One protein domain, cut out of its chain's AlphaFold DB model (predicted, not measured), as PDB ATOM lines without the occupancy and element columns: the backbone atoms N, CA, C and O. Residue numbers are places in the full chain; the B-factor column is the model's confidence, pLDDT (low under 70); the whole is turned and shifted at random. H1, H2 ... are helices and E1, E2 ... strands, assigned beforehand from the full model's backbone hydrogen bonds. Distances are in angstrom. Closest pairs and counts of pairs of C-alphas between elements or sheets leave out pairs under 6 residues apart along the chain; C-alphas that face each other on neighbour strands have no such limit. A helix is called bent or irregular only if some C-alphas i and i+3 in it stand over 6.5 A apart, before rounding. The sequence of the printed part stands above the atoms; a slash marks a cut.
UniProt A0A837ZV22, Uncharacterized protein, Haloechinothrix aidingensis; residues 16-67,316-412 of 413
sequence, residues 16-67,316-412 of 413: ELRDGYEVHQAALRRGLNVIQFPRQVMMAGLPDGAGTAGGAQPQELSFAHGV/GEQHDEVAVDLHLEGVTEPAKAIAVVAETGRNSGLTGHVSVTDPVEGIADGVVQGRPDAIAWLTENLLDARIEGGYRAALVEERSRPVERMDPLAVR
ATOM      1  N   GLU A  16     163.081 192.506 105.666       84.94
ATOM      2  CA  GLU A  16     163.824 192.347 106.914       84.94
ATOM      3  C   GLU A  16     164.009 190.887 107.356       84.94
ATOM      4  O   GLU A  16     164.998 190.595 108.031       84.94
ATOM      5  N   LEU A  17     163.104 189.990 106.941       90.62
ATOM      6  CA  LEU A  17     163.170 188.546 107.193       90.62
ATOM      7  C   LEU A  17     163.912 187.794 106.083       90.62
ATOM      8  O   LEU A  17     164.221 186.616 106.243       90.62
ATOM      9  N   ARG A  18     164.209 188.446 104.953       94.44
ATOM     10  CA  ARG A  18     164.752 187.764 103.776       94.44
ATOM     11  C   ARG A  18     166.036 186.992 104.085       94.44
ATOM     12  O   ARG A  18     166.160 185.864 103.638       94.44
ATOM     13  N   ASP A  19     166.954 187.568 104.860       95.56
ATOM     14  CA  ASP A  19     168.258 186.943 105.121       95.56
ATOM     15  C   ASP A  19     168.125 185.588 105.833       95.56
ATOM     16  O   ASP A  19     168.616 184.581 105.327       95.56
ATOM     17  N   GLY A  20     167.442 185.542 106.986       96.00
ATOM     18  CA  GLY A  20     167.242 184.285 107.713       96.00
ATOM     19  C   GLY A  20     166.391 183.290 106.927       96.00
ATOM     20  O   GLY A  20     166.770 182.128 106.854       96.00
ATOM     21  N   TYR A  21     165.357 183.759 106.223       97.69
ATOM     22  CA  TYR A  21     164.489 182.923 105.395       97.69
ATOM     23  C   TYR A  21     165.248 182.183 104.278       97.69
ATOM     24  O   TYR A  21     164.999 181.001 104.036       97.69
ATOM     25  N   GLU A  22     166.172 182.853 103.575       98.44
ATOM     26  CA  GLU A  22     166.941 182.214 102.494       98.44
ATOM     27  C   GLU A  22     167.941 181.176 103.045       98.44
ATOM     28  O   GLU A  22     168.119 180.117 102.440       98.44
ATOM     29  N   VAL A  23     168.549 181.422 104.213       98.44
ATOM     30  CA  VAL A  23     169.434 180.440 104.876       98.44
ATOM     31  C   VAL A  23     168.625 179.271 105.455       98.44
ATOM     32  O   VAL A  23     169.026 178.115 105.334       98.44
ATOM     33  N   HIS A  24     167.460 179.554 106.034       98.56
ATOM     34  CA  HIS A  24     166.539 178.576 106.610       98.56
ATOM     35  C   HIS A  24     166.033 177.587 105.561       98.56
ATOM     36  O   HIS A  24     166.221 176.379 105.711       98.56
ATOM     37  N   GLN A  25     165.489 178.071 104.441       98.25
ATOM     38  CA  GLN A  25     165.059 177.171 103.367       98.25
ATOM     39  C   GLN A  25     166.237 176.380 102.773       98.25
ATOM     40  O   GLN A  25     166.039 175.260 102.308       98.25
ATOM     41  N   ALA A  26     167.457 176.942 102.759       98.50
ATOM     42  CA  ALA A  26     168.641 176.241 102.273       98.50
ATOM     43  C   ALA A  26     169.034 175.095 103.218       98.50
ATOM     44  O   ALA A  26     169.403 174.019 102.745       98.50
ATOM     45  N   ALA A  27     168.898 175.294 104.533       98.38
ATOM     46  CA  ALA A  27     169.095 174.250 105.534       98.38
ATOM     47  C   ALA A  27     168.058 173.127 105.372       98.38
ATOM     48  O   ALA A  27     168.432 171.961 105.233       98.38
ATOM     49  N   LEU A  28     166.772 173.485 105.273       98.50
ATOM     50  CA  LEU A  28     165.687 172.526 105.048       98.50
ATOM     51  C   LEU A  28     165.878 171.736 103.752       98.50
ATOM     52  O   LEU A  28     165.780 170.513 103.763       98.50
ATOM     53  N   ARG A  29     166.234 172.408 102.646       97.75
ATOM     54  CA  ARG A  29     166.507 171.784 101.338       97.75
ATOM     55  C   ARG A  29     167.584 170.698 101.414       97.75
ATOM     56  O   ARG A  29     167.593 169.816 100.566       97.75
ATOM     57  N   ARG A  30     168.478 170.754 102.402       96.94
ATOM     58  CA  ARG A  30     169.560 169.782 102.618       96.94
ATOM     59  C   ARG A  30     169.253 168.756 103.707       96.94
ATOM     60  O   ARG A  30     170.150 168.023 104.121       96.94
ATOM     61  N   GLY A  31     168.007 168.720 104.182       96.00
ATOM     62  CA  GLY A  31     167.565 167.816 105.236       96.00
ATOM     63  C   GLY A  31     168.228 168.092 106.584       96.00
ATOM     64  O   GLY A  31     168.376 167.167 107.373       96.00
ATOM     65  N   LEU A  32     168.674 169.323 106.851       96.75
ATOM     66  CA  LEU A  32     169.181 169.672 108.175       96.75
ATOM     67  C   LEU A  32     168.020 169.785 109.168       96.75
ATOM     68  O   LEU A  32     166.943 170.268 108.820       96.75
ATOM     69  N   ASN A  33     168.270 169.377 110.410       97.12
ATOM     70  CA  ASN A  33     167.417 169.731 111.536       97.12
ATOM     71  C   ASN A  33     167.587 171.222 111.817       97.12
ATOM     72  O   ASN A  33     168.722 171.699 111.851       97.12
ATOM     73  N   VAL A  34     166.492 171.942 112.043       98.00
ATOM     74  CA  VAL A  34     166.503 173.380 112.325       98.00
ATOM     75  C   VAL A  34     165.821 173.648 113.661       98.00
ATOM     76  O   VAL A  34     164.752 173.116 113.939       98.00
ATOM     77  N   ILE A  35     166.440 174.490 114.484       97.75
ATOM     78  CA  ILE A  35     165.828 175.094 115.670       97.75
ATOM     79  C   ILE A  35     165.854 176.598 115.460       97.75
ATOM     80  O   ILE A  35     166.903 177.170 115.152       97.75
ATOM     81  N   GLN A  36     164.713 177.251 115.628       96.31
ATOM     82  CA  GLN A  36     164.564 178.663 115.330       96.31
ATOM     83  C   GLN A  36     163.809 179.396 116.436       96.31
ATOM     84  O   GLN A  36     162.791 178.940 116.957       96.31
ATOM     85  N   PHE A  37     164.316 180.577 116.772       94.94
ATOM     86  CA  PHE A  37     163.747 181.491 117.750       94.94
ATOM     87  C   PHE A  37     163.352 182.812 117.073       94.94
ATOM     88  O   PHE A  37     163.881 183.155 116.006       94.94
ATOM     89  N   PRO A  38     162.484 183.622 117.712       90.00
ATOM     90  CA  PRO A  38     162.148 184.949 117.225       90.00
ATOM     91  C   PRO A  38     163.397 185.781 116.935       90.00
ATOM     92  O   PRO A  38     164.388 185.713 117.667       90.00
ATOM     93  N   ARG A  39     163.307 186.642 115.915       86.06
ATOM     94  CA  ARG A  39     164.432 187.434 115.376       86.06
ATOM     95  C   ARG A  39     165.489 186.599 114.644       86.06
ATOM     96  O   ARG A  39     166.653 186.985 114.615       86.06
ATOM     97  N   GLN A  40     165.076 185.494 114.025       92.06
ATOM     98  CA  GLN A  40     165.916 184.686 113.133       92.06
ATOM     99  C   GLN A  40     167.215 184.211 113.790       92.06
ATOM    100  O   GLN A  40     168.255 184.135 113.133       92.06
ATOM    101  N   VAL A  41     167.161 183.939 115.097       94.25
ATOM    102  CA  VAL A  41     168.220 183.203 115.785       94.25
ATOM    103  C   VAL A  41     167.965 181.741 115.472       94.25
ATOM    104  O   VAL A  41     166.934 181.199 115.861       94.25
ATOM    105  N   MET A  42     168.864 181.145 114.707       95.69
ATOM    106  CA  MET A  42     168.662 179.837 114.103       95.69
ATOM    107  C   MET A  42     169.877 178.957 114.346       95.69
ATOM    108  O   MET A  42     171.015 179.413 114.225       95.69
ATOM    109  N   MET A  43     169.627 177.689 114.635       96.69
ATOM    110  CA  MET A  43     170.616 176.624 114.649       96.69
ATOM    111  C   MET A  43     170.204 175.578 113.618       96.69
ATOM    112  O   MET A  43     169.023 175.270 113.495       96.69
ATOM    113  N   ALA A  44     171.167 175.058 112.868       96.50
ATOM    114  CA  ALA A  44     170.957 173.996 111.902       96.50
ATOM    115  C   ALA A  44     172.020 172.909 112.085       96.50
ATOM    116  O   ALA A  44     173.214 173.201 112.158       96.50
ATOM    117  N   GLY A  45     171.591 171.656 112.151       93.00
ATOM    118  CA  GLY A  45     172.456 170.508 112.397       93.00
ATOM    119  C   GLY A  45     172.121 169.343 111.481       93.00
ATOM    120  O   GLY A  45     171.064 169.302 110.852       93.00
ATOM    121  N   LEU A  46     173.033 168.380 111.396       90.06
ATOM    122  CA  LEU A  46     172.745 167.129 110.702       90.06
ATOM    123  C   LEU A  46     171.595 166.374 111.401       90.06
ATOM    124  O   LEU A  46     171.406 166.542 112.609       90.06
ATOM    125  N   PRO A  47     170.844 165.531 110.669       84.31
ATOM    126  CA  PRO A  47     169.845 164.647 111.263       84.31
ATOM    127  C   PRO A  47     170.401 163.811 112.416       84.31
ATOM    128  O   PRO A  47     171.585 163.457 112.438       84.31
ATOM    129  N   ASP A  48     169.528 163.421 113.342       77.88
ATOM    130  CA  ASP A  48     169.912 162.604 114.492       77.88
ATOM    131  C   ASP A  48     170.630 161.318 114.033       77.88
ATOM    132  O   ASP A  48     170.135 160.549 113.208       77.88
ATOM    133  N   GLY A  49     171.839 161.089 114.558       67.88
ATOM    134  CA  GLY A  49     172.680 159.941 114.199       67.88
ATOM    135  C   GLY A  49     173.630 160.155 113.011       67.88
ATOM    136  O   GLY A  49     174.508 159.317 112.795       67.88
ATOM    137  N   ALA A  50     173.542 161.274 112.289       62.94
ATOM    138  CA  ALA A  50     174.537 161.680 111.301       62.94
ATOM    139  C   ALA A  50     175.623 162.543 111.976       62.94
ATOM    140  O   ALA A  50     175.376 163.678 112.361       62.94
ATOM    141  N   GLY A  51     176.838 162.004 112.151       56.12
ATOM    142  CA  GLY A  51     178.008 162.801 112.576       56.12
ATOM    143  C   GLY A  51     178.629 162.496 113.947       56.12
ATOM    144  O   GLY A  51     179.556 163.189 114.348       56.12
ATOM    145  N   THR A  52     178.227 161.441 114.663       50.84
ATOM    146  CA  THR A  52     178.829 161.074 115.971       50.84
ATOM    147  C   THR A  52     179.985 160.069 115.884       50.84
ATOM    148  O   THR A  52     180.265 159.329 116.833       50.84
ATOM    149  N   ALA A  53     180.723 160.039 114.771       46.16
ATOM    150  CA  ALA A  53     181.953 159.256 114.688       46.16
ATOM    151  C   ALA A  53     183.082 159.956 115.474       46.16
ATOM    152  O   ALA A  53     183.816 160.768 114.926       46.16
ATOM    153  N   GLY A  54     183.227 159.640 116.769       51.66
ATOM    154  CA  GLY A  54     184.425 159.996 117.553       51.66
ATOM    155  C   GLY A  54     184.226 160.794 118.847       51.66
ATOM    156  O   GLY A  54     185.215 161.243 119.415       51.66
ATOM    157  N   GLY A  55     182.998 160.966 119.349       43.81
ATOM    158  CA  GLY A  55     182.763 161.636 120.641       43.81
ATOM    159  C   GLY A  55     182.989 163.156 120.642       43.81
ATOM    160  O   GLY A  55     183.029 163.762 121.712       43.81
ATOM    161  N   ALA A  56     183.126 163.773 119.466       54.25
ATOM    162  CA  ALA A  56     183.041 165.220 119.312       54.25
ATOM    163  C   ALA A  56     181.583 165.687 119.485       54.25
ATOM    164  O   ALA A  56     180.650 164.954 119.151       54.25
ATOM    165  N   GLN A  57     181.393 166.895 120.026       53.22
ATOM    166  CA  GLN A  57     180.089 167.570 120.034       53.22
ATOM    167  C   GLN A  57     179.559 167.658 118.590       53.22
ATOM    168  O   GLN A  57     180.374 167.883 117.688       53.22
ATOM    169  N   PRO A  58     178.245 167.485 118.352       56.78
ATOM    170  CA  PRO A  58     177.661 167.711 117.034       56.78
ATOM    171  C   PRO A  58     178.067 169.099 116.538       56.78
ATOM    172  O   PRO A  58     177.938 170.083 117.264       56.78
ATOM    173  N   GLN A  59     178.624 169.177 115.332       70.25
ATOM    174  CA  GLN A  59     178.900 170.470 114.722       70.25
ATOM    175  C   GLN A  59     177.576 171.069 114.251       70.25
ATOM    176  O   GLN A  59     176.903 170.511 113.386       70.25
ATOM    177  N   GLU A  60     177.215 172.200 114.839       86.31
ATOM    178  CA  GLU A  60     175.989 172.927 114.531       86.31
ATOM    179  C   GLU A  60     176.336 174.245 113.837       86.31
ATOM    180  O   GLU A  60     177.222 175.003 114.251       86.31
ATOM    181  N   LEU A  61     175.613 174.522 112.759       94.81
ATOM    182  CA  LEU A  61     175.598 175.819 112.108       94.81
ATOM    183  C   LEU A  61     174.679 176.729 112.911       94.81
ATOM    184  O   LEU A  61     173.601 176.312 113.321       94.81
ATOM    185  N   SER A  62     175.064 177.980 113.122       95.19
ATOM    186  CA  SER A  62     174.212 178.931 113.822       95.19
ATOM    187  C   SER A  62     174.297 180.302 113.176       95.19
ATOM    188  O   SER A  62     175.333 180.703 112.630       95.19
ATOM    189  N   PHE A  63     173.158 180.983 113.200       95.19
ATOM    190  CA  PHE A  63     172.925 182.222 112.485       95.19
ATOM    191  C   PHE A  63     172.075 183.170 113.324       95.19
ATOM    192  O   PHE A  63     171.215 182.746 114.098       95.19
ATOM    193  N   ALA A  64     172.269 184.468 113.112       93.00
ATOM    194  CA  ALA A  64     171.317 185.490 113.524       93.00
ATOM    195  C   ALA A  64     171.037 186.411 112.333       93.00
ATOM    196  O   ALA A  64     171.956 187.025 111.794       93.00
ATOM    197  N   HIS A  65     169.778 186.475 111.885       91.56
ATOM    198  CA  HIS A  65     169.385 187.163 110.641       91.56
ATOM    199  C   HIS A  65     170.201 186.725 109.416       91.56
ATOM    200  O   HIS A  65     170.669 187.557 108.641       91.56
ATOM    201  N   GLY A  66     170.443 185.419 109.275       94.19
ATOM    202  CA  GLY A  66     171.263 184.864 108.192       94.19
ATOM    203  C   GLY A  66     172.764 185.174 108.290       94.19
ATOM    204  O   GLY A  66     173.527 184.698 107.458       94.19
ATOM    205  N   VAL A  67     173.219 185.924 109.302       95.00
ATOM    206  CA  VAL A  67     174.649 186.163 109.557       95.00
ATOM    207  C   VAL A  67     175.236 184.946 110.281       95.00
ATOM    208  O   VAL A  67     174.753 184.633 111.373       95.00
ATOM    209  N   GLY A 316     174.526 167.533 102.901       89.06
ATOM    210  CA  GLY A 316     173.813 166.598 102.027       89.06
ATOM    211  C   GLY A 316     173.377 167.200 100.686       89.06
ATOM    212  O   GLY A 316     173.554 168.395 100.418       89.06
ATOM    213  N   GLU A 317     172.791 166.353  99.835       93.38
ATOM    214  CA  GLU A 317     172.176 166.764  98.569       93.38
ATOM    215  C   GLU A 317     170.987 167.714  98.793       93.38
ATOM    216  O   GLU A 317     170.460 167.834  99.896       93.38
ATOM    217  N   GLN A 318     170.594 168.437  97.744       96.31
ATOM    218  CA  GLN A 318     169.416 169.302  97.783       96.31
ATOM    219  C   GLN A 318     168.160 168.535  97.359       96.31
ATOM    220  O   GLN A 318     168.202 167.731  96.429       96.31
ATOM    221  N   HIS A 319     167.036 168.853  97.996       96.56
ATOM    222  CA  HIS A 319     165.735 168.246  97.745       96.56
ATOM    223  C   HIS A 319     164.666 169.310  97.458       96.56
ATOM    224  O   HIS A 319     164.485 170.251  98.230       96.56
ATOM    225  N   ASP A 320     163.920 169.145  96.364       96.12
ATOM    226  CA  ASP A 320     162.826 170.058  95.992       96.12
ATOM    227  C   ASP A 320     161.594 169.922  96.904       96.12
ATOM    228  O   ASP A 320     160.793 170.851  97.028       96.12
ATOM    229  N   GLU A 321     161.459 168.768  97.558       97.56
ATOM    230  CA  GLU A 321     160.421 168.454  98.534       97.56
ATOM    231  C   GLU A 321     161.062 167.820  99.768       97.56
ATOM    232  O   GLU A 321     161.926 166.947  99.653       97.56
ATOM    233  N   VAL A 322     160.638 168.268 100.948       98.25
ATOM    234  CA  VAL A 322     161.134 167.795 102.243       98.25
ATOM    235  C   VAL A 322     159.969 167.571 103.195       98.25
ATOM    236  O   VAL A 322     158.906 168.172 103.037       98.25
ATOM    237  N   ALA A 323     160.175 166.712 104.189       98.44
ATOM    238  CA  ALA A 323     159.250 166.506 105.292       98.44
ATOM    239  C   ALA A 323     159.979 166.749 106.614       98.44
ATOM    240  O   ALA A 323     161.138 166.352 106.774       98.44
ATOM    241  N   VAL A 324     159.291 167.392 107.553       98.62
ATOM    242  CA  VAL A 324     159.806 167.669 108.893       98.62
ATOM    243  C   VAL A 324     158.798 167.248 109.953       98.62
ATOM    244  O   VAL A 324     157.594 167.465 109.791       98.62
ATOM    245  N   ASP A 325     159.291 166.651 111.034       98.56
ATOM    246  CA  ASP A 325     158.568 166.658 112.302       98.56
ATOM    247  C   ASP A 325     158.650 168.086 112.851       98.56
ATOM    248  O   ASP A 325     159.741 168.613 113.076       98.56
ATOM    249  N   LEU A 326     157.490 168.727 112.981       98.56
ATOM    250  CA  LEU A 326     157.348 170.104 113.431       98.56
ATOM    251  C   LEU A 326     156.989 170.106 114.914       98.56
ATOM    252  O   LEU A 326     155.976 169.521 115.295       98.56
ATOM    253  N   HIS A 327     157.770 170.824 115.708       98.62
ATOM    254  CA  HIS A 327     157.506 171.074 117.117       98.62
ATOM    255  C   HIS A 327     157.466 172.582 117.372       98.62
ATOM    256  O   HIS A 327     158.344 173.326 116.935       98.62
ATOM    257  N   LEU A 328     156.422 173.045 118.049       98.56
ATOM    258  CA  LEU A 328     156.184 174.450 118.356       98.56
ATOM    259  C   LEU A 328     156.043 174.608 119.868       98.56
ATOM    260  O   LEU A 328     155.217 173.922 120.465       98.56
ATOM    261  N   GLU A 329     156.749 175.570 120.462       98.25
ATOM    262  CA  GLU A 329     156.610 175.903 121.886       98.25
ATOM    263  C   GLU A 329     156.143 177.344 122.105       98.25
ATOM    264  O   GLU A 329     156.429 178.257 121.317       98.25
ATOM    265  N   GLY A 330     155.445 177.574 123.223       97.44
ATOM    266  CA  GLY A 330     154.998 178.904 123.632       97.44
ATOM    267  C   GLY A 330     154.033 179.547 122.634       97.44
ATOM    268  O   GLY A 330     154.049 180.770 122.460       97.44
ATOM    269  N   VAL A 331     153.222 178.733 121.952       97.94
ATOM    270  CA  VAL A 331     152.260 179.190 120.949       97.94
ATOM    271  C   VAL A 331     151.143 179.991 121.619       97.94
ATOM    272  O   VAL A 331     150.468 179.527 122.538       97.94
ATOM    273  N   THR A 332     150.900 181.212 121.148       96.38
ATOM    274  CA  THR A 332     149.794 182.044 121.641       96.38
ATOM    275  C   THR A 332     148.456 181.546 121.102       96.38
ATOM    276  O   THR A 332     148.295 181.450 119.890       96.38
ATOM    277  N   GLU A 333     147.482 181.304 121.984       96.81
ATOM    278  CA  GLU A 333     146.168 180.734 121.633       96.81
ATOM    279  C   GLU A 333     146.273 179.462 120.753       96.81
ATOM    280  O   GLU A 333     145.759 179.452 119.630       96.81
ATOM    281  N   PRO A 334     146.901 178.373 121.253       96.88
ATOM    282  CA  PRO A 334     147.356 177.233 120.447       96.88
ATOM    283  C   PRO A 334     146.314 176.680 119.475       96.88
ATOM    284  O   PRO A 334     146.600 176.533 118.293       96.88
ATOM    285  N   ALA A 335     145.080 176.459 119.939       96.56
ATOM    286  CA  ALA A 335     144.007 175.908 119.111       96.56
ATOM    287  C   ALA A 335     143.661 176.790 117.897       96.56
ATOM    288  O   ALA A 335     143.391 176.276 116.813       96.56
ATOM    289  N   LYS A 336     143.680 178.120 118.057       97.31
ATOM    290  CA  LYS A 336     143.423 179.052 116.949       97.31
ATOM    291  C   LYS A 336     144.647 179.190 116.055       97.31
ATOM    292  O   LYS A 336     144.507 179.197 114.835       97.31
ATOM    293  N   ALA A 337     145.832 179.263 116.659       97.06
ATOM    294  CA  ALA A 337     147.086 179.376 115.934       97.06
ATOM    295  C   ALA A 337     147.289 178.190 114.984       97.06
ATOM    296  O   ALA A 337     147.508 178.411 113.797       97.06
ATOM    297  N   ILE A 338     147.130 176.944 115.451       97.88
ATOM    298  CA  ILE A 338     147.337 175.769 114.589       97.88
ATOM    299  C   ILE A 338     146.296 175.649 113.470       97.88
ATOM    300  O   ILE A 338     146.610 175.121 112.406       97.88
ATOM    301  N   ALA A 339     145.079 176.172 113.666       97.75
ATOM    302  CA  ALA A 339     144.076 176.237 112.608       97.75
ATOM    303  C   ALA A 339     144.533 177.173 111.478       97.75
ATOM    304  O   ALA A 339     144.488 176.785 110.309       97.75
ATOM    305  N   VAL A 340     145.063 178.350 111.834       97.25
ATOM    306  CA  VAL A 340     145.655 179.289 110.871       97.25
ATOM    307  C   VAL A 340     146.909 178.705 110.222       97.25
ATOM    308  O   VAL A 340     147.066 178.835 109.011       97.25
ATOM    309  N   VAL A 341     147.781 178.031 110.980       97.06
ATOM    310  CA  VAL A 341     148.967 177.343 110.435       97.06
ATOM    311  C   VAL A 341     148.555 176.299 109.399       97.06
ATOM    312  O   VAL A 341     149.097 176.287 108.293       97.06
ATOM    313  N   ALA A 342     147.566 175.459 109.715       97.94
ATOM    314  CA  ALA A 342     147.082 174.432 108.804       97.94
ATOM    315  C   ALA A 342     146.473 175.031 107.530       97.94
ATOM    316  O   ALA A 342     146.786 174.585 106.428       97.94
ATOM    317  N   GLU A 343     145.630 176.059 107.654       96.88
ATOM    318  CA  GLU A 343     145.042 176.762 106.510       96.88
ATOM    319  C   GLU A 343     146.108 177.444 105.640       96.88
ATOM    320  O   GLU A 343     146.152 177.237 104.425       96.88
ATOM    321  N   THR A 344     147.015 178.194 106.264       95.31
ATOM    322  CA  THR A 344     148.099 178.927 105.598       95.31
ATOM    323  C   THR A 344     149.053 177.981 104.869       95.31
ATOM    324  O   THR A 344     149.400 178.210 103.704       95.31
ATOM    325  N   GLY A 345     149.445 176.883 105.520       96.38
ATOM    326  CA  GLY A 345     150.296 175.869 104.911       96.38
ATOM    327  C   GLY A 345     149.594 175.139 103.767       96.38
ATOM    328  O   GLY A 345     150.177 175.001 102.694       96.38
ATOM    329  N   ARG A 346     148.316 174.766 103.927       96.50
ATOM    330  CA  ARG A 346     147.515 174.148 102.856       96.50
ATOM    331  C   ARG A 346     147.419 175.052 101.624       96.50
ATOM    332  O   ARG A 346     147.617 174.580 100.507       96.50
ATOM    333  N   ASN A 347     147.175 176.348 101.825       94.75
ATOM    334  CA  ASN A 347     147.129 177.347 100.751       94.75
ATOM    335  C   ASN A 347     148.486 177.523 100.048       94.75
ATOM    336  O   ASN A 347     148.532 177.905  98.881       94.75
ATOM    337  N   SER A 348     149.581 177.189 100.736       94.12
ATOM    338  CA  SER A 348     150.947 177.184 100.196       94.12
ATOM    339  C   SER A 348     151.368 175.830  99.600       94.12
ATOM    340  O   SER A 348     152.525 175.663  99.212       94.12
ATOM    341  N   GLY A 349     150.446 174.863  99.511       95.94
ATOM    342  CA  GLY A 349     150.693 173.531  98.955       95.94
ATOM    343  C   GLY A 349     151.349 172.540  99.920       95.94
ATOM    344  O   GLY A 349     151.832 171.505  99.469       95.94
ATOM    345  N   LEU A 350     151.380 172.835 101.223       98.25
ATOM    346  CA  LEU A 350     151.922 171.926 102.235       98.25
ATOM    347  C   LEU A 350     150.930 170.804 102.574       98.25
ATOM    348  O   LEU A 350     149.704 170.973 102.570       98.25
ATOM    349  N   THR A 351     151.486 169.648 102.913       98.75
ATOM    350  CA  THR A 351     150.777 168.434 103.329       98.75
ATOM    351  C   THR A 351     151.184 168.035 104.744       98.75
ATOM    352  O   THR A 351     152.198 168.504 105.260       98.75
ATOM    353  N   GLY A 352     150.370 167.199 105.388       98.44
ATOM    354  CA  GLY A 352     150.639 166.661 106.717       98.44
ATOM    355  C   GLY A 352     149.586 167.031 107.755       98.44
ATOM    356  O   GLY A 352     148.396 167.124 107.448       98.44
ATOM    357  N   HIS A 353     150.000 167.180 109.008       98.50
ATOM    358  CA  HIS A 353     149.093 167.493 110.107       98.50
ATOM    359  C   HIS A 353     149.770 168.251 111.241       98.50
ATOM    360  O   HIS A 353     150.966 168.105 111.438       98.50
ATOM    361  N   VAL A 354     148.985 168.994 112.015       98.38
ATOM    362  CA  VAL A 354     149.406 169.641 113.266       98.38
ATOM    363  C   VAL A 354     148.335 169.445 114.337       98.38
ATOM    364  O   VAL A 354     147.150 169.393 114.021       98.38
ATOM    365  N   SER A 355     148.729 169.336 115.597       98.31
ATOM    366  CA  SER A 355     147.823 169.132 116.735       98.31
ATOM    367  C   SER A 355     148.368 169.833 117.971       98.31
ATOM    368  O   SER A 355     149.582 169.885 118.161       98.31
ATOM    369  N   VAL A 356     147.487 170.355 118.826       98.31
ATOM    370  CA  VAL A 356     147.902 170.872 120.137       98.31
ATOM    371  C   VAL A 356     148.135 169.680 121.056       98.31
ATOM    372  O   VAL A 356     147.201 168.933 121.334       98.31
ATOM    373  N   THR A 357     149.357 169.517 121.543       97.75
ATOM    374  CA  THR A 357     149.730 168.430 122.458       97.75
ATOM    375  C   THR A 357     149.730 168.888 123.913       97.75
ATOM    376  O   THR A 357     149.341 168.115 124.787       97.75
ATOM    377  N   ASP A 358     150.046 170.162 124.169       97.56
ATOM    378  CA  ASP A 358     149.873 170.800 125.475       97.56
ATOM    379  C   ASP A 358     149.245 172.202 125.327       97.56
ATOM    380  O   ASP A 358     149.917 173.163 124.946       97.56
ATOM    381  N   PRO A 359     147.949 172.381 125.643       95.81
ATOM    382  CA  PRO A 359     147.301 173.686 125.539       95.81
ATOM    383  C   PRO A 359     147.729 174.681 126.630       95.81
ATOM    384  O   PRO A 359     147.443 175.870 126.491       95.81
ATOM    385  N   VAL A 360     148.348 174.217 127.721       95.50
ATOM    386  CA  VAL A 360     148.770 175.044 128.860       95.50
ATOM    387  C   VAL A 360     150.145 175.646 128.599       95.50
ATOM    388  O   VAL A 360     150.313 176.855 128.753       95.50
ATOM    389  N   GLU A 361     151.106 174.826 128.177       96.00
ATOM    390  CA  GLU A 361     152.449 175.289 127.791       96.00
ATOM    391  C   GLU A 361     152.474 175.881 126.374       96.00
ATOM    392  O   GLU A 361     153.409 176.586 125.987       96.00
ATOM    393  N   GLY A 362     151.397 175.664 125.616       97.31
ATOM    394  CA  GLY A 362     151.263 176.130 124.247       97.31
ATOM    395  C   GLY A 362     152.136 175.332 123.293       97.31
ATOM    396  O   GLY A 362     152.778 175.920 122.424       97.31
ATOM    397  N   ILE A 363     152.162 174.014 123.477       98.44
ATOM    398  CA  ILE A 363     152.908 173.080 122.645       98.44
ATOM    399  C   ILE A 363     151.992 172.532 121.557       98.44
ATOM    400  O   ILE A 363     150.854 172.117 121.811       98.44
ATOM    401  N   ALA A 364     152.503 172.539 120.333       98.38
ATOM    402  CA  ALA A 364     151.875 171.880 119.207       98.38
ATOM    403  C   ALA A 364     152.912 171.090 118.413       98.38
ATOM    404  O   ALA A 364     154.004 171.580 118.139       98.38
ATOM    405  N   ASP A 365     152.523 169.890 118.007       98.62
ATOM    406  CA  ASP A 365     153.363 168.960 117.263       98.62
ATOM    407  C   ASP A 365     152.686 168.570 115.957       98.62
ATOM    408  O   ASP A 365     151.457 168.633 115.816       98.62
ATOM    409  N   GLY A 366     153.477 168.129 114.990       98.00
ATOM    410  CA  GLY A 366     152.943 167.693 113.719       98.00
ATOM    411  C   GLY A 366     153.988 167.198 112.743       98.00
ATOM    412  O   GLY A 366     155.171 167.088 113.043       98.00
ATOM    413  N   VAL A 367     153.519 166.930 111.532       98.62
ATOM    414  CA  VAL A 367     154.363 166.660 110.376       98.62
ATOM    415  C   VAL A 367     153.973 167.627 109.282       98.62
ATOM    416  O   VAL A 367     152.792 167.722 108.942       98.62
ATOM    417  N   VAL A 368     154.956 168.311 108.709       98.62
ATOM    418  CA  VAL A 368     154.754 169.215 107.578       98.62
ATOM    419  C   VAL A 368     155.656 168.783 106.435       98.62
ATOM    420  O   VAL A 368     156.852 168.577 106.618       98.62
ATOM    421  N   GLN A 369     155.078 168.646 105.246       98.62
ATOM    422  CA  GLN A 369     155.792 168.246 104.040       98.62
ATOM    423  C   GLN A 369     155.455 169.161 102.866       98.62
ATOM    424  O   GLN A 369     154.296 169.527 102.654       98.62
ATOM    425  N   GLY A 370     156.468 169.498 102.074       98.31
ATOM    426  CA  GLY A 370     156.318 170.256 100.841       98.31
ATOM    427  C   GLY A 370     157.621 170.924 100.424       98.31
ATOM    428  O   GLY A 370     158.714 170.463 100.755       98.31
ATOM    429  N   ARG A 371     157.511 172.030  99.684       98.00
ATOM    430  CA  ARG A 371     158.687 172.786  99.240       98.00
ATOM    431  C   ARG A 371     159.378 173.461 100.443       98.00
ATOM    432  O   ARG A 371     158.675 174.081 101.247       98.00
ATOM    433  N   PRO A 372     160.722 173.423 100.551       98.25
ATOM    434  CA  PRO A 372     161.456 174.042 101.662       98.25
ATOM    435  C   PRO A 372     161.156 175.533 101.870       98.25
ATOM    436  O   PRO A 372     161.095 176.004 103.001       98.25
ATOM    437  N   ASP A 373     160.936 176.274 100.781       97.62
ATOM    438  CA  ASP A 373     160.614 177.703 100.804       97.62
ATOM    439  C   ASP A 373     159.232 177.972 101.432       97.62
ATOM    440  O   ASP A 373     159.044 178.951 102.147       97.62
ATOM    441  N   ALA A 374     158.265 177.076 101.228       97.88
ATOM    442  CA  ALA A 374     156.939 177.175 101.831       97.88
ATOM    443  C   ALA A 374     156.938 176.851 103.331       97.88
ATOM    444  O   ALA A 374     156.237 177.528 104.085       97.88
ATOM    445  N   ILE A 375     157.732 175.864 103.760       98.50
ATOM    446  CA  ILE A 375     157.890 175.525 105.181       98.50
ATOM    447  C   ILE A 375     158.575 176.681 105.915       98.50
ATOM    448  O   ILE A 375     157.978 177.233 106.836       98.50
ATOM    449  N   ALA A 376     159.740 177.126 105.430       98.12
ATOM    450  CA  ALA A 376     160.474 178.248 106.017       98.12
ATOM    451  C   ALA A 376     159.629 179.529 106.084       98.12
ATOM    452  O   ALA A 376     159.628 180.233 107.089       98.12
ATOM    453  N   TRP A 377     158.856 179.837 105.034       97.12
ATOM    454  CA  TRP A 377     157.981 181.011 105.045       97.12
ATOM    455  C   TRP A 377     156.914 180.912 106.143       97.12
ATOM    456  O   TRP A 377     156.681 181.890 106.853       97.12
ATOM    457  N   LEU A 378     156.267 179.753 106.296       97.12
ATOM    458  CA  LEU A 378     155.235 179.544 107.310       97.12
ATOM    459  C   LEU A 378     155.791 179.739 108.727       97.12
ATOM    460  O   LEU A 378     155.179 180.452 109.527       97.12
ATOM    461  N   THR A 379     156.939 179.137 109.034       97.31
ATOM    462  CA  THR A 379     157.510 179.141 110.386       97.31
ATOM    463  C   THR A 379     158.192 180.467 110.739       97.31
ATOM    464  O   THR A 379     157.971 180.974 111.839       97.31
ATOM    465  N   GLU A 380     158.864 181.133 109.791       96.25
ATOM    466  CA  GLU A 380     159.371 182.510 109.958       96.25
ATOM    467  C   GLU A 380     158.236 183.504 110.264       96.25
ATOM    468  O   GLU A 380     158.331 184.317 111.188       96.25
ATOM    469  N   ASN A 381     157.119 183.428 109.528       94.75
ATOM    470  CA  ASN A 381     155.978 184.319 109.765       94.75
ATOM    471  C   ASN A 381     155.247 183.993 111.072       94.75
ATOM    472  O   ASN A 381     154.709 184.907 111.700       94.75
ATOM    473  N   LEU A 382     155.226 182.730 111.504       96.06
ATOM    474  CA  LEU A 382     154.710 182.364 112.822       96.06
ATOM    475  C   LEU A 382     155.593 182.955 113.932       96.06
ATOM    476  O   LEU A 382     155.076 183.566 114.861       96.06
ATOM    477  N   LEU A 383     156.918 182.841 113.835       94.69
ATOM    478  CA  LEU A 383     157.844 183.395 114.832       94.69
ATOM    479  C   LEU A 383     157.781 184.930 114.928       94.69
ATOM    480  O   LEU A 383     157.921 185.479 116.024       94.69
ATOM    481  N   ASP A 384     157.544 185.626 113.811       90.00
ATOM    482  CA  ASP A 384     157.465 187.096 113.765       90.00
ATOM    483  C   ASP A 384     156.033 187.655 113.906       90.00
ATOM    484  O   ASP A 384     155.807 188.848 113.706       90.00
ATOM    485  N   ALA A 385     155.055 186.815 114.276       91.38
ATOM    486  CA  ALA A 385     153.646 187.192 114.461       91.38
ATOM    487  C   ALA A 385     152.977 187.807 113.209       91.38
ATOM    488  O   ALA A 385     152.134 188.702 113.314       91.38
ATOM    489  N   ARG A 386     153.364 187.339 112.018       90.56
ATOM    490  CA  ARG A 386     152.879 187.814 110.707       90.56
ATOM    491  C   ARG A 386     151.839 186.913 110.053       90.56
ATOM    492  O   ARG A 386     151.323 187.258 108.992       90.56
ATOM    493  N   ILE A 387     151.518 185.778 110.664       89.94
ATOM    494  CA  ILE A 387     150.361 184.985 110.247       89.94
ATOM    495  C   ILE A 387     149.051 185.675 110.648       89.94
ATOM    496  O   ILE A 387     149.020 186.540 111.532       89.94
ATOM    497  N   GLU A 388     147.950 185.298 109.996       91.56
ATOM    498  CA  GLU A 388     146.633 185.857 110.296       91.56
ATOM    499  C   GLU A 388     146.283 185.704 111.787       91.56
ATOM    500  O   GLU A 388     146.545 184.679 112.413       91.56
ATOM    501  N   GLY A 389     145.722 186.759 112.382       90.75
ATOM    502  CA  GLY A 389     145.433 186.815 113.818       90.75
ATOM    503  C   GLY A 389     146.616 187.228 114.701       90.75
ATOM    504  O   GLY A 389     146.405 187.486 115.883       90.75
ATOM    505  N   GLY A 390     147.829 187.364 114.150       91.50
ATOM    506  CA  GLY A 390     149.008 187.812 114.902       91.50
ATOM    507  C   GLY A 390     149.484 186.806 115.951       91.50
ATOM    508  O   GLY A 390     150.123 187.192 116.933       91.50
ATOM    509  N   TYR A 391     149.143 185.526 115.773       95.19
ATOM    510  CA  TYR A 391     149.629 184.456 116.635       95.19
ATOM    511  C   TYR A 391     151.128 184.245 116.434       95.19
ATOM    512  O   TYR A 391     151.655 184.469 115.344       95.19
ATOM    513  N   ARG A 392     151.804 183.782 117.485       95.31
ATOM    514  CA  ARG A 392     153.239 183.509 117.458       95.31
ATOM    515  C   ARG A 392     153.626 182.275 118.249       95.31
ATOM    516  O   ARG A 392     152.960 181.956 119.232       95.31
ATOM    517  N   ALA A 393     154.737 181.663 117.859       97.06
ATOM    518  CA  ALA A 393     155.480 180.703 118.669       97.06
ATOM    519  C   ALA A 393     156.692 181.386 119.328       97.06
ATOM    520  O   ALA A 393     157.180 182.412 118.846       97.06
ATOM    521  N   ALA A 394     157.172 180.832 120.439       96.44
ATOM    522  CA  ALA A 394     158.422 181.243 121.077       96.44
ATOM    523  C   ALA A 394     159.634 180.458 120.548       96.44
ATOM    524  O   ALA A 394     160.758 180.953 120.643       96.44
ATOM    525  N   LEU A 395     159.395 179.268 119.997       97.31
ATOM    526  CA  LEU A 395     160.382 178.397 119.371       97.31
ATOM    527  C   LEU A 395     159.695 177.506 118.330       97.31
ATOM    528  O   LEU A 395     158.528 177.137 118.485       97.31
ATOM    529  N   VAL A 396     160.438 177.196 117.272       98.44
ATOM    530  CA  VAL A 396     160.090 176.205 116.252       98.44
ATOM    531  C   VAL A 396     161.261 175.232 116.121       98.44
ATOM    532  O   VAL A 396     162.387 175.676 115.894       98.44
ATOM    533  N   GLU A 397     161.011 173.929 116.229       98.50
ATOM    534  CA  GLU A 397     161.940 172.889 115.776       98.50
ATOM    535  C   GLU A 397     161.368 172.164 114.559       98.50
ATOM    536  O   GLU A 397     160.190 171.811 114.509       98.50
ATOM    537  N   GLU A 398     162.232 171.908 113.589       98.44
ATOM    538  CA  GLU A 398     161.936 171.180 112.365       98.44
ATOM    539  C   GLU A 398     162.981 170.073 112.225       98.44
ATOM    540  O   GLU A 398     164.135 170.320 111.864       98.44
ATOM    541  N   ARG A 399     162.599 168.836 112.543       97.81
ATOM    542  CA  ARG A 399     163.491 167.676 112.421       97.81
ATOM    543  C   ARG A 399     163.251 166.975 111.102       97.81
ATOM    544  O   ARG A 399     162.118 166.615 110.790       97.81
ATOM    545  N   SER A 400     164.305 166.773 110.322       96.38
ATOM    546  CA  SER A 400     164.198 166.130 109.019       96.38
ATOM    547  C   SER A 400     163.699 164.695 109.149       96.38
ATOM    548  O   SER A 400     164.159 163.925 109.996       96.38
ATOM    549  N   ARG A 401     162.783 164.320 108.257       96.31
ATOM    550  CA  ARG A 401     162.266 162.958 108.130       96.31
ATOM    551  C   ARG A 401     162.048 162.584 106.661       96.31
ATOM    552  O   ARG A 401     161.999 163.461 105.796       96.31
ATOM    553  N   PRO A 402     161.885 161.287 106.348       95.81
ATOM    554  CA  PRO A 402     161.536 160.857 105.002       95.81
ATOM    555  C   PRO A 402     160.201 161.445 104.524       95.81
ATOM    556  O   PRO A 402     159.235 161.525 105.282       95.81
ATOM    557  N   VAL A 403     160.162 161.806 103.240       97.00
ATOM    558  CA  VAL A 403     158.952 162.226 102.521       97.00
ATOM    559  C   VAL A 403     158.004 161.035 102.369       97.00
ATOM    560  O   VAL A 403     158.412 159.939 101.978       97.00
ATOM    561  N   GLU A 404     156.723 161.254 102.649       96.19
ATOM    562  CA  GLU A 404     155.667 160.244 102.615       96.19
ATOM    563  C   GLU A 404     154.441 160.754 101.844       96.19
ATOM    564  O   GLU A 404     154.319 161.926 101.492       96.19
ATOM    565  N   ARG A 405     153.484 159.869 101.551       95.56
ATOM    566  CA  ARG A 405     152.211 160.307 100.971       95.56
ATOM    567  C   ARG A 405     151.323 160.868 102.080       95.56
ATOM    568  O   ARG A 405     150.826 160.100 102.901       95.56
ATOM    569  N   MET A 406     151.075 162.174 102.051       95.88
ATOM    570  CA  MET A 406     150.252 162.867 103.041       95.88
ATOM    571  C   MET A 406     149.075 163.620 102.410       95.88
ATOM    572  O   MET A 406     149.127 164.040 101.254       95.88
ATOM    573  N   ASP A 407     148.003 163.774 103.185       97.62
ATOM    574  CA  ASP A 407     146.862 164.620 102.831       97.62
ATOM    575  C   ASP A 407     147.214 166.113 102.988       97.62
ATOM    576  O   ASP A 407     148.178 166.450 103.684       97.62
ATOM    577  N   PRO A 408     146.448 167.035 102.373       98.25
ATOM    578  CA  PRO A 408     146.661 168.472 102.548       98.25
ATOM    579  C   PRO A 408     146.660 168.882 104.027       98.25
ATOM    580  O   PRO A 408     145.769 168.463 104.770       98.25
ATOM    581  N   LEU A 409     147.614 169.739 104.422       98.25
ATOM    582  CA  LEU A 409     147.921 170.051 105.824       98.25
ATOM    583  C   LEU A 409     146.660 170.364 106.637       98.25
ATOM    584  O   LEU A 409     145.917 171.277 106.290       98.25
ATOM    585  N   ALA A 410     146.391 169.615 107.706       98.00
ATOM    586  CA  ALA A 410     145.174 169.763 108.504       98.00
ATOM    587  C   ALA A 410     145.439 169.716 110.012       98.00
ATOM    588  O   ALA A 410     146.442 169.170 110.463       98.00
ATOM    589  N   VAL A 411     144.507 170.258 110.795       97.56
ATOM    590  CA  VAL A 411     144.512 170.047 112.244       97.56
ATOM    591  C   VAL A 411     144.069 168.613 112.541       97.56
ATOM    592  O   VAL A 411     143.106 168.132 111.938       97.56
ATOM    593  N   ARG A 412     144.771 167.936 113.450       94.12
ATOM    594  CA  ARG A 412     144.318 166.694 114.086       94.12
ATOM    595  C   ARG A 412     143.950 166.971 115.540       94.12
ATOM    596  O   ARG A 412     144.582 167.811 116.180       94.12
TER     597      ARG A 412
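What this domain is: This is residues 16 to 67 and 316 to 412 of the 413 residues of an uncharacterized protein of Haloechinothrix aidingensis (UniProt A0A837ZV22). One twisted sheet of seven strands has three helices over one face, H1, H3 and H2 in a row, and no named helix on the other; the sheet curls round H1. A loop between E2 and E3 sticks out with residues 52 to 57, and the last residues come back to the edge strand E5. The printed part has 149 residues, in the order H1 E1 E2 E3 E4 H2 E5 E6 H3 E7, and its class is mixed, helices and strands. The sheet runs E3 E2 E1 E7 E4 E6 E5, all antiparallel. The whole is compact, with a radius of gyration of the C-alphas of 14.5 A and spans of 44 by 33 by 29 A.

Where its parts are: H1, residues 16 to 29, begins at C-alpha 16 (163.824, 192.347, 106.914) and is 21.5 A long; it is irregular, with C-alphas 16 and 19 7.2 A apart. E1 is residues 33 to 37, E2 41 to 45 and E3 61 to 64. After the cut come E4, residues 322 to 329, 21.7 A, and H2, residues 334 to 347, 19.7 A. E5, residues 351 to 358, spans 22.3 A and E6, residues 363 to 370, 22.2 A. H3 is residues 372 to 383, 16.6 A. E7, residues 395 to 401, 19.2 A, ends at C-alpha 401 (162.266, 162.958, 108.130).

How they stand to each other: E1, E2 and E3 form a meander, each strand the antiparallel neighbour of the one before; N 35 and O 43 are 2.9 A apart, N 63 and O 42 2.8 A. E7 is the neighbour of E1, with N 36 and O 396 at 2.8 A, and of E4, with N 327 and O 397 at 2.9 A. E6 pairs with E4, N 326 and O 366 at 2.8 A, and forms a hairpin with E5, N 355 and O 365 at 2.8 A. E4, H2, E5 and E6, H3, E7 are split strand-helix-strand units, each with another strand between its two strands, and both crossovers are right-handed. The three helices are on the same face, giving two layers, helices and sheet. H2 lies over E6 and E5 at a height over the sheet of 9.3 A, H3 over E7 and E4 at 8.8 A; both run along the strands. H1 touches H3 at a steep tilt of 47 degrees, opposite ways; their closest C-alphas, of Gln 25 and Pro 372, are 5.1 A apart. H2 touches H3 with residues 341 to 345 alone, at a shallow tilt of 29 degrees, opposite ways; the closest C-alphas, of Gly 345 and Leu 378, are 6.6 A apart. H1 and H2 are apart. Every O i to N i+4 pair is within hydrogen-bond range in H3, and 9 of 10 are in H1 and in H2.

The domain as a whole: The C-alphas farthest apart, of Gly 54 and Gly 389, are 47.5 A from each other. Residues 68 to 315 are not printed, and C-alphas 67 and 316 are 21.0 A apart across this cut. The links E2 to E3 and H3 to E7 are long. Residues 410 to 411 pair in parallel with residues 353 to 354 of E5. The mean pLDDT of the printed part is 93.0; residues 49 to 58 are under 70.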